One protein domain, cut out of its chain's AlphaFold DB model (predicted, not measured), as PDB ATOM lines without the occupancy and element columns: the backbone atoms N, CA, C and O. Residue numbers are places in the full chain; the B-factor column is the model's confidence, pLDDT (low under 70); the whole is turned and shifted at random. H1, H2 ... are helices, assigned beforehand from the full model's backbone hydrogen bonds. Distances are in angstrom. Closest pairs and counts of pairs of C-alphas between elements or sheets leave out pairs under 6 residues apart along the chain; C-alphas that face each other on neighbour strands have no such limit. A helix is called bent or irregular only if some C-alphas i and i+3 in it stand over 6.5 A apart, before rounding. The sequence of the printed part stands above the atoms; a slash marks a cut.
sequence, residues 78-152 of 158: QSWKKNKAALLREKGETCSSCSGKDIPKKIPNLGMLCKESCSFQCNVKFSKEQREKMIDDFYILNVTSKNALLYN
ATOM      1  N   GLN A  78      -4.733 118.666   0.748       88.50
ATOM      2  CA  GLN A  78      -4.249 119.290  -0.484       88.50
ATOM      3  C   GLN A  78      -5.029 120.557  -0.858       88.50
ATOM      4  O   GLN A  78      -4.418 121.544  -1.264       88.50
ATOM      5  N   SER A  79      -6.357 120.572  -0.695       89.31
ATOM      6  CA  SER A  79      -7.146 121.775  -0.993       89.31
ATOM      7  C   SER A  79      -6.862 122.885   0.014       89.31
ATOM      8  O   SER A  79      -6.700 124.033  -0.384       89.31
ATOM      9  N   TRP A  80      -6.676 122.543   1.294       89.06
ATOM     10  CA  TRP A  80      -6.211 123.497   2.303       89.06
ATOM     11  C   TRP A  80      -4.879 124.133   1.899       89.06
ATOM     12  O   TRP A  80      -4.745 125.356   1.928       89.06
ATOM     13  N   LYS A  81      -3.889 123.318   1.509       90.00
ATOM     14  CA  LYS A  81      -2.560 123.810   1.117       90.00
ATOM     15  C   LYS A  81      -2.652 124.768  -0.077       90.00
ATOM     16  O   LYS A  81      -2.034 125.829  -0.046       90.00
ATOM     17  N   LYS A  82      -3.473 124.433  -1.082       90.75
ATOM     18  CA  LYS A  82      -3.739 125.296  -2.246       90.75
ATOM     19  C   LYS A  82      -4.399 126.616  -1.849       90.75
ATOM     20  O   LYS A  82      -3.937 127.666  -2.283       90.75
ATOM     21  N   ASN A  83      -5.419 126.573  -0.992       92.56
ATOM     22  CA  ASN A  83      -6.124 127.771  -0.536       92.56
ATOM     23  C   ASN A  83      -5.203 128.687   0.277       92.56
ATOM     24  O   ASN A  83      -5.168 129.890   0.038       92.56
ATOM     25  N   LYS A  84      -4.388 128.121   1.175       92.88
ATOM     26  CA  LYS A  84      -3.395 128.888   1.938       92.88
ATOM     27  C   LYS A  84      -2.380 129.564   1.010       92.88
ATOM     28  O   LYS A  84      -2.116 130.749   1.163       92.88
ATOM     29  N   ALA A  85      -1.857 128.842   0.018       90.81
ATOM     30  CA  ALA A  85      -0.939 129.415  -0.966       90.81
ATOM     31  C   ALA A  85      -1.604 130.478  -1.862       90.81
ATOM     32  O   ALA A  85      -0.946 131.425  -2.279       90.81
ATOM     33  N   ALA A  86      -2.899 130.349  -2.171       93.44
ATOM     34  CA  ALA A  86      -3.648 131.373  -2.899       93.44
ATOM     35  C   ALA A  86      -3.747 132.676  -2.091       93.44
ATOM     36  O   ALA A  86      -3.366 133.720  -2.609       93.44
ATOM     37  N   LEU A  87      -4.129 132.589  -0.813       94.88
ATOM     38  CA  LEU A  87      -4.205 133.751   0.079       94.88
ATOM     39  C   LEU A  87      -2.847 134.447   0.244       94.88
ATOM     40  O   LEU A  87      -2.773 135.670   0.194       94.88
ATOM     41  N   LEU A  88      -1.758 133.683   0.389       93.06
ATOM     42  CA  LEU A  88      -0.409 134.257   0.477       93.06
ATOM     43  C   LEU A  88      -0.013 134.989  -0.817       93.06
ATOM     44  O   LEU A  88       0.538 136.083  -0.755       93.06
ATOM     45  N   ARG A  89      -0.346 134.438  -1.994       91.19
ATOM     46  CA  ARG A  89      -0.072 135.082  -3.295       91.19
ATOM     47  C   ARG A  89      -0.873 136.358  -3.522       91.19
ATOM     48  O   ARG A  89      -0.353 137.286  -4.144       91.19
ATOM     49  N   GLU A  90      -2.118 136.379  -3.058       92.19
ATOM     50  CA  GLU A  90      -2.999 137.545  -3.125       92.19
ATOM     51  C   GLU A  90      -2.468 138.678  -2.246       92.19
ATOM     52  O   GLU A  90      -2.281 139.790  -2.732       92.19
ATOM     53  N   LYS A  91      -2.087 138.364  -1.001       93.81
ATOM     54  CA  LYS A  91      -1.389 139.306  -0.108       93.81
ATOM     55  C   LYS A  91      -0.001 139.708  -0.615       93.81
ATOM     56  O   LYS A  91       0.570 140.688  -0.147       93.81
ATOM     57  N   GLY A  92       0.554 138.936  -1.548       91.94
ATOM     58  CA  GLY A  92       1.910 139.110  -2.044       91.94
ATOM     59  C   GLY A  92       2.975 138.698  -1.034       91.94
ATOM     60  O   GLY A  92       4.101 139.149  -1.170       91.94
ATOM     61  N   GLU A  93       2.653 137.875  -0.039       93.69
ATOM     62  CA  GLU A  93       3.609 137.314   0.922       93.69
ATOM     63  C   GLU A  93       4.434 136.176   0.306       93.69
ATOM     64  O   GLU A  93       4.096 135.629  -0.749       93.69
ATOM     65  N   THR A  94       5.523 135.798   0.980       93.56
ATOM     66  CA  THR A  94       6.334 134.646   0.578       93.56
ATOM     67  C   THR A  94       5.474 133.384   0.581       93.56
ATOM     68  O   THR A  94       4.782 133.088   1.558       93.56
ATOM     69  N   CYS A  95       5.499 132.622  -0.510       93.00
ATOM     70  CA  CYS A  95       4.705 131.401  -0.626       93.00
ATOM     71  C   CYS A  95       5.463 130.303  -1.362       93.00
ATOM     72  O   CYS A  95       6.238 130.570  -2.271       93.00
ATOM     73  N   SER A  96       5.217 129.046  -1.005       89.94
ATOM     74  CA  SER A  96       5.853 127.926  -1.697       89.94
ATOM     75  C   SER A  96       5.065 127.536  -2.949       89.94
ATOM     76  O   SER A  96       3.834 127.419  -2.937       89.94
ATOM     77  N   SER A  97       5.784 127.299  -4.040       86.94
ATOM     78  CA  SER A  97       5.249 126.824  -5.310       86.94
ATOM     79  C   SER A  97       4.773 125.371  -5.210       86.94
ATOM     80  O   SER A  97       5.073 124.643  -4.259       86.94
ATOM     81  N   CYS A  98       4.064 124.899  -6.239       83.06
ATOM     82  CA  CYS A  98       3.677 123.487  -6.329       83.06
ATOM     83  C   CYS A  98       4.893 122.545  -6.388       83.06
ATOM     84  O   CYS A  98       4.788 121.406  -5.943       83.06
ATOM     85  N   SER A  99       6.042 123.024  -6.881       86.44
ATOM     86  CA  SER A  99       7.307 122.281  -6.911       86.44
ATOM     87  C   SER A  99       8.132 122.437  -5.624       86.44
ATOM     88  O   SER A  99       9.279 122.008  -5.597       86.44
ATOM     89  N   GLY A 100       7.599 123.111  -4.597       86.75
ATOM     90  CA  GLY A 100       8.284 123.351  -3.324       86.75
ATOM     91  C   GLY A 100       9.324 124.475  -3.337       86.75
ATOM     92  O   GLY A 100      10.068 124.596  -2.377       86.75
ATOM     93  N   LYS A 101       9.389 125.294  -4.394       92.06
ATOM     94  CA  LYS A 101      10.288 126.462  -4.444       92.06
ATOM     95  C   LYS A 101       9.643 127.644  -3.734       92.06
ATOM     96  O   LYS A 101       8.461 127.891  -3.965       92.06
ATOM     97  N   ASP A 102      10.397 128.404  -2.955       90.69
ATOM     98  CA  ASP A 102       9.863 129.609  -2.323       90.69
ATOM     99  C   ASP A 102       9.797 130.774  -3.314       90.69
ATOM    100  O   ASP A 102      10.756 131.100  -4.012       90.69
ATOM    101  N   ILE A 103       8.616 131.378  -3.400       91.38
ATOM    102  CA  ILE A 103       8.323 132.576  -4.177       91.38
ATOM    103  C   ILE A 103       8.432 133.745  -3.200       91.38
ATOM    104  O   ILE A 103       7.686 133.755  -2.215       91.38
ATOM    105  N   PRO A 104       9.335 134.712  -3.432       92.75
ATOM    106  CA  PRO A 104       9.544 135.821  -2.513       92.75
ATOM    107  C   PRO A 104       8.321 136.741  -2.447       92.75
ATOM    108  O   PRO A 104       7.494 136.789  -3.363       92.75
ATOM    109  N   LYS A 105       8.238 137.506  -1.355       94.56
ATOM    110  CA  LYS A 105       7.243 138.563  -1.171       94.56
ATOM    111  C   LYS A 105       7.284 139.551  -2.348       94.56
ATOM    112  O   LYS A 105       8.355 140.020  -2.732       94.56
ATOM    113  N   LYS A 106       6.118 139.902  -2.894       91.00
ATOM    114  CA  LYS A 106       5.971 140.980  -3.876       91.00
ATOM    115  C   LYS A 106       6.306 142.305  -3.196       91.00
ATOM    116  O   LYS A 106       5.592 142.743  -2.297       91.00
ATOM    117  N   ILE A 107       7.384 142.938  -3.638       85.69
ATOM    118  CA  ILE A 107       7.727 144.304  -3.252       85.69
ATOM    119  C   ILE A 107       7.196 145.199  -4.375       85.69
ATOM    120  O   ILE A 107       7.657 145.057  -5.510       85.69
ATOM    121  N   PRO A 108       6.189 146.057  -4.123       79.94
ATOM    122  CA  PRO A 108       5.754 147.008  -5.134       79.94
ATOM    123  C   PRO A 108       6.929 147.922  -5.481       79.94
ATOM    124  O   PRO A 108       7.635 148.402  -4.592       79.94
ATOM    125  N   ASN A 109       7.144 148.161  -6.773       77.69
ATOM    126  CA  ASN A 109       8.117 149.153  -7.210       77.69
ATOM    127  C   ASN A 109       7.614 150.530  -6.764       77.69
ATOM    128  O   ASN A 109       6.687 151.073  -7.354       77.69
ATOM    129  N   LEU A 110       8.216 151.062  -5.700       72.75
ATOM    130  CA  LEU A 110       7.933 152.400  -5.167       72.75
ATOM    131  C   LEU A 110       8.580 153.517  -6.007       72.75
ATOM    132  O   LEU A 110       8.346 154.693  -5.749       72.75
ATOM    133  N   GLY A 111       9.415 153.156  -6.987       74.06
ATOM    134  CA  GLY A 111      10.036 154.096  -7.917       74.06
ATOM    135  C   GLY A 111       9.091 154.581  -9.020       74.06
ATOM    136  O   GLY A 111       7.938 154.162  -9.116       74.06
ATOM    137  N   MET A 112       9.611 155.447  -9.893       66.12
ATOM    138  CA  MET A 112       8.905 155.929 -11.083       66.12
ATOM    139  C   MET A 112       8.524 154.749 -11.988       66.12
ATOM    140  O   MET A 112       9.381 154.135 -12.621       66.12
ATOM    141  N   LEU A 113       7.229 154.418 -12.034       69.19
ATOM    142  CA  LEU A 113       6.705 153.294 -12.820       69.19
ATOM    143  C   LEU A 113       6.874 153.509 -14.330       69.19
ATOM    144  O   LEU A 113       6.996 152.535 -15.072       69.19
ATOM    145  N   CYS A 114       6.904 154.768 -14.784       74.94
ATOM    146  CA  CYS A 114       7.233 155.119 -16.161       74.94
ATOM    147  C   CYS A 114       8.555 155.889 -16.230       74.94
ATOM    148  O   CYS A 114       8.873 156.687 -15.345       74.94
ATOM    149  N   LYS A 115       9.308 155.678 -17.314       76.19
ATOM    150  CA  LYS A 115      10.494 156.481 -17.643       76.19
ATOM    151  C   LYS A 115      10.084 157.945 -17.833       76.19
ATOM    152  O   LYS A 115       8.945 158.217 -18.200       76.19
ATOM    153  N   GLU A 116      11.005 158.884 -17.635       72.62
ATOM    154  CA  GLU A 116      10.744 160.318 -17.865       72.62
ATOM    155  C   GLU A 116      10.240 160.602 -19.292       72.62
ATOM    156  O   GLU A 116       9.414 161.483 -19.493       72.62
ATOM    157  N   SER A 117      10.636 159.774 -20.262       76.00
ATOM    158  CA  SER A 117      10.201 159.821 -21.662       76.00
ATOM    159  C   SER A 117       8.892 159.071 -21.963       76.00
ATOM    160  O   SER A 117       8.664 158.642 -23.094       76.00
ATOM    161  N   CYS A 118       8.026 158.864 -20.969       82.38
ATOM    162  CA  CYS A 118       6.734 158.206 -21.161       82.38
ATOM    163  C   CYS A 118       5.888 158.963 -22.199       82.38
ATOM    164  O   CYS A 118       5.499 160.103 -21.949       82.38
ATOM    165  N   SER A 119       5.530 158.330 -23.323       81.44
ATOM    166  CA  SER A 119       4.642 158.936 -24.336       81.44
ATOM    167  C   SER A 119       3.289 159.345 -23.754       81.44
ATOM    168  O   SER A 119       2.696 160.334 -24.165       81.44
ATOM    169  N   PHE A 120       2.829 158.595 -22.753       79.12
ATOM    170  CA  PHE A 120       1.585 158.839 -22.032       79.12
ATOM    171  C   PHE A 120       1.724 159.839 -20.884       79.12
ATOM    172  O   PHE A 120       0.766 160.040 -20.146       79.12
ATOM    173  N   GLN A 121       2.905 160.442 -20.699       79.88
ATOM    174  CA  GLN A 121       3.140 161.480 -19.695       79.88
ATOM    175  C   GLN A 121       2.709 161.076 -18.271       79.88
ATOM    176  O   GLN A 121       2.330 161.924 -17.473       79.88
ATOM    177  N   CYS A 122       2.817 159.790 -17.908       77.81
ATOM    178  CA  CYS A 122       2.340 159.262 -16.619       77.81
ATOM    179  C   CYS A 122       2.950 159.946 -15.380       77.81
ATOM    180  O   CYS A 122       2.435 159.807 -14.275       77.81
ATOM    181  N   ASN A 123       4.060 160.659 -15.566       78.38
ATOM    182  CA  ASN A 123       4.799 161.352 -14.517       78.38
ATOM    183  C   ASN A 123       4.468 162.852 -14.445       78.38
ATOM    184  O   ASN A 123       4.910 163.533 -13.519       78.38
ATOM    185  N   VAL A 124       3.710 163.375 -15.414       83.81
ATOM    186  CA  VAL A 124       3.291 164.775 -15.449       83.81
ATOM    187  C   VAL A 124       2.155 164.957 -14.451       83.81
ATOM    188  O   VAL A 124       1.096 164.338 -14.551       83.81
ATOM    189  N   LYS A 125       2.388 165.805 -13.449       84.75
ATOM    190  CA  LYS A 125       1.362 166.188 -12.481       84.75
ATOM    191  C   LYS A 125       0.578 167.366 -13.044       84.75
ATOM    192  O   LYS A 125       1.170 168.394 -13.355       84.75
ATOM    193  N   PHE A 126      -0.740 167.228 -13.124       89.69
ATOM    194  CA  PHE A 126      -1.611 168.347 -13.467       89.69
ATOM    195  C   PHE A 126      -1.777 169.278 -12.267       89.69
ATOM    196  O   PHE A 126      -2.065 168.827 -11.149       89.69
ATOM    197  N   SER A 127      -1.637 170.581 -12.508       94.81
ATOM    198  CA  SER A 127      -1.991 171.591 -11.515       94.81
ATOM    199  C   SER A 127      -3.497 171.558 -11.226       94.81
ATOM    200  O   SER A 127      -4.274 170.855 -11.889       94.81
ATOM    201  N   LYS A 128      -3.935 172.260 -10.180       94.62
ATOM    202  CA  LYS A 128      -5.365 172.331  -9.865       94.62
ATOM    203  C   LYS A 128      -6.116 173.089 -10.965       94.62
ATOM    204  O   LYS A 128      -7.129 172.598 -11.448       94.62
ATOM    205  N   GLU A 129      -5.544 174.192 -11.428       96.12
ATOM    206  CA  GLU A 129      -6.102 175.064 -12.464       96.12
ATOM    207  C   GLU A 129      -6.221 174.327 -13.803       96.12
ATOM    208  O   GLU A 129      -7.220 174.445 -14.505       96.12
ATOM    209  N   GLN A 130      -5.226 173.503 -14.146       94.31
ATOM    210  CA  GLN A 130      -5.269 172.676 -15.354       94.31
ATOM    211  C   GLN A 130      -6.394 171.640 -15.306       94.31
ATOM    212  O   GLN A 130      -7.040 171.391 -16.322       94.31
ATOM    213  N   ARG A 131      -6.631 171.038 -14.133       94.94
ATOM    214  CA  ARG A 131      -7.720 170.071 -13.946       94.94
ATOM    215  C   ARG A 131      -9.084 170.736 -14.047       94.94
ATOM    216  O   ARG A 131      -9.944 170.195 -14.730       94.94
ATOM    217  N   GLU A 132      -9.261 171.886 -13.403       96.75
ATOM    218  CA  GLU A 132     -10.499 172.669 -13.492       96.75
ATOM    219  C   GLU A 132     -10.779 173.055 -14.943       96.75
ATOM    220  O   GLU A 132     -11.834 172.716 -15.466       96.75
ATOM    221  N   LYS A 133      -9.776 173.593 -15.643       96.31
ATOM    222  CA  LYS A 133      -9.905 173.931 -17.061       96.31
ATOM    223  C   LYS A 133     -10.292 172.730 -17.930       96.31
ATOM    224  O   LYS A 133     -11.199 172.842 -18.741       96.31
ATOM    225  N   MET A 134      -9.642 171.574 -17.760       94.31
ATOM    226  CA  MET A 134      -9.992 170.360 -18.515       94.31
ATOM    227  C   MET A 134     -11.438 169.914 -18.269       94.31
ATOM    228  O   MET A 134     -12.098 169.431 -19.189       94.31
ATOM    229  N   ILE A 135     -11.915 170.046 -17.032       95.44
ATOM    230  CA  ILE A 135     -13.286 169.701 -16.656       95.44
ATOM    231  C   ILE A 135     -14.265 170.695 -17.285       95.44
ATOM    232  O   ILE A 135     -15.230 170.266 -17.918       95.44
ATOM    233  N   ASP A 136     -14.003 171.993 -17.168       96.75
ATOM    234  CA  ASP A 136     -14.849 173.048 -17.730       96.75
ATOM    235  C   ASP A 136     -14.948 172.920 -19.253       96.75
ATOM    236  O   ASP A 136     -16.051 172.843 -19.802       96.75
ATOM    237  N   ASP A 137     -13.802 172.773 -19.928       95.62
ATOM    238  CA  ASP A 137     -13.719 172.544 -21.372       95.62
ATOM    239  C   ASP A 137     -14.533 171.302 -21.772       95.62
ATOM    240  O   ASP A 137     -15.294 171.339 -22.742       95.62
ATOM    241  N   PHE A 138     -14.446 170.209 -21.001       95.44
ATOM    242  CA  PHE A 138     -15.234 169.003 -21.250       95.44
ATOM    243  C   PHE A 138     -16.737 169.255 -21.110       95.44
ATOM    244  O   PHE A 138     -17.512 168.783 -21.944       95.44
ATOM    245  N   TYR A 139     -17.182 169.994 -20.091       95.06
ATOM    246  CA  TYR A 139     -18.606 170.251 -19.868       95.06
ATOM    247  C   TYR A 139     -19.220 171.232 -20.868       95.06
ATOM    248  O   TYR A 139     -20.426 171.133 -21.115       95.06
ATOM    249  N   ILE A 140     -18.413 172.070 -21.514       96.81
ATOM    250  CA  ILE A 140     -18.840 172.933 -22.624       96.81
ATOM    251  C   ILE A 140     -19.158 172.117 -23.892       96.81
ATOM    252  O   ILE A 140     -20.007 172.518 -24.689       96.81
ATOM    253  N   LEU A 141     -18.535 170.947 -24.083       94.44
ATOM    254  CA  LEU A 141     -18.754 170.122 -25.275       94.44
ATOM    255  C   LEU A 141     -20.206 169.633 -25.410       94.44
ATOM    256  O   LEU A 141     -20.912 169.361 -24.430       94.44
ATOM    257  N   ASN A 142     -20.637 169.434 -26.659       94.81
ATOM    258  CA  ASN A 142     -21.924 168.806 -26.949       94.81
ATOM    259  C   ASN A 142     -21.928 167.317 -26.524       94.81
ATOM    260  O   ASN A 142     -20.883 166.689 -26.334       94.81
ATOM    261  N   VAL A 143     -23.124 166.741 -26.367       91.19
ATOM    262  CA  VAL A 143     -23.295 165.351 -25.899       91.19
ATOM    263  C   VAL A 143     -22.607 164.349 -26.836       91.19
ATOM    264  O   VAL A 143     -21.985 163.398 -26.372       91.19
ATOM    265  N   THR A 144     -22.649 164.591 -28.147       91.25
ATOM    266  CA  THR A 144     -22.014 163.734 -29.159       91.25
ATOM    267  C   THR A 144     -20.491 163.682 -29.002       91.25
ATOM    268  O   THR A 144     -19.913 162.599 -28.982       91.25
ATOM    269  N   SER A 145     -19.843 164.831 -28.819       88.62
ATOM    270  CA  SER A 145     -18.397 164.960 -28.615       88.62
ATOM    271  C   SER A 145     -17.967 164.378 -27.273       88.62
ATOM    272  O   SER A 145     -16.960 163.675 -27.212       88.62
ATOM    273  N   LYS A 146     -18.753 164.593 -26.209       91.69
ATOM    274  CA  LYS A 146     -18.523 163.953 -24.902       91.69
ATOM    275  C   LYS A 146     -18.544 162.432 -25.021       91.69
ATOM    276  O   LYS A 146     -17.622 161.767 -24.556       91.69
ATOM    277  N   ASN A 147     -19.554 161.886 -25.695       89.06
ATOM    278  CA  ASN A 147     -19.672 160.447 -25.912       89.06
ATOM    279  C   ASN A 147     -18.512 159.903 -26.755       89.06
ATOM    280  O   ASN A 147     -17.978 158.840 -26.446       89.06
ATOM    281  N   ALA A 148     -18.071 160.641 -27.774       87.50
ATOM    282  CA  ALA A 148     -16.933 160.234 -28.590       87.50
ATOM    283  C   ALA A 148     -15.632 160.121 -27.771       87.50
ATOM    284  O   ALA A 148     -14.888 159.157 -27.951       87.50
ATOM    285  N   LEU A 149     -15.396 161.057 -26.841       86.12
ATOM    286  CA  LEU A 149     -14.245 161.041 -25.930       86.12
ATOM    287  C   LEU A 149     -14.340 159.934 -24.870       86.12
ATOM    288  O   LEU A 149     -13.354 159.250 -24.612       86.12
ATOM    289  N   LEU A 150     -15.510 159.745 -24.254       86.38
ATOM    290  CA  LEU A 150     -15.689 158.774 -23.167       86.38
ATOM    291  C   LEU A 150     -15.673 157.325 -23.655       86.38
ATOM    292  O   LEU A 150     -15.124 156.449 -22.989       86.38
ATOM    293  N   TYR A 151     -16.287 157.068 -24.806       85.56
ATOM    294  CA  TYR A 151     -16.486 155.713 -25.309       85.56
ATOM    295  C   TYR A 151     -15.477 155.323 -26.394       85.56
ATOM    296  O   TYR A 151     -15.613 154.250 -26.979       85.56
ATOM    297  N   ASN A 152     -14.456 156.161 -26.649       67.31
ATOM    298  CA  ASN A 152     -13.466 155.960 -27.715       67.31
ATOM    299  C   ASN A 152     -14.136 155.547 -29.042       67.31
ATOM    300  O   ASN A 152     -13.654 154.665 -29.752       67.31
TER     301      ASN A 152
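This is residues 78 to 152 of the 158 residues of an uncharacterized protein of Araneus ventricosus (UniProt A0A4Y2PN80). Two small helical ends lie far from each other, joined by a long, winding stretch of chain. At one end is H1, with the chain after it folding back beside it in a loop tied by a short antiparallel pairing of residues 95 to 96 with residues 102 to 103; at the other end H2 and H3 make a V, the chain turning back between them. The printed part has 75 residues with three named helices, H1, H2 and H3 in that order along the chain, and no named strand. The class is all helix, though the helices hold 35 of the 75 printed residues, under half. The whole is extended, with a radius of gyration of the C-alphas of 22.3 A, and it spans 60 by 30 by 20 A, only just elongated.

H1, residues 78 to 91, touches no helix. It is apart from H2, residues 128 to 140, and also apart from H3, residues 143 to 150. H2 and H3 are close but not clearly touching, with 1 pair of C-alphas within 8 A. Their closest C-alphas, those of Phe 138 and Lys 146, are 7.0 A apart. Their lines stand at a steep tilt of 45 degrees, and they run opposite ways. Their centres are 15.3 A apart. In H1, H2 and H3 every pair of O i and N i+4 is within hydrogen-bond range.

H1 runs from Gln 78, with its C-alpha at (-4.249, 119.290, -0.484), to Lys 91, a length of 20.2 A from first to last C-alpha. Residues 92 to 127 hold no named element. H2 runs from Lys 128, with its C-alpha at (-5.365, 172.331, -9.865), to Ile 140, over 18.6 A. H3 runs from Val 143 to Leu 150, whose C-alpha is at (-15.689, 158.774, -23.167). None of the three helices is bent.

The two C-alphas farthest apart are those of Gln 78 and Ile 140, at 59.8 A. The first and last printed C-alphas, those of Gln 78 and Asn 152, are 46.6 A apart. The printed part has no cut. The link from H1 to H2 is long, with 36 residues, and the link from H2 to H3 is tight, with 2 residues. Residues 127 to 133, of which 128 to 133 belong to H2, stand free, and so do residues 139 to 145, of which 143 to 145 belong to H3. The mean pLDDT of the printed part is 87.9, and the model's confidence is under 70 at residues 112 to 113 and at residue 152.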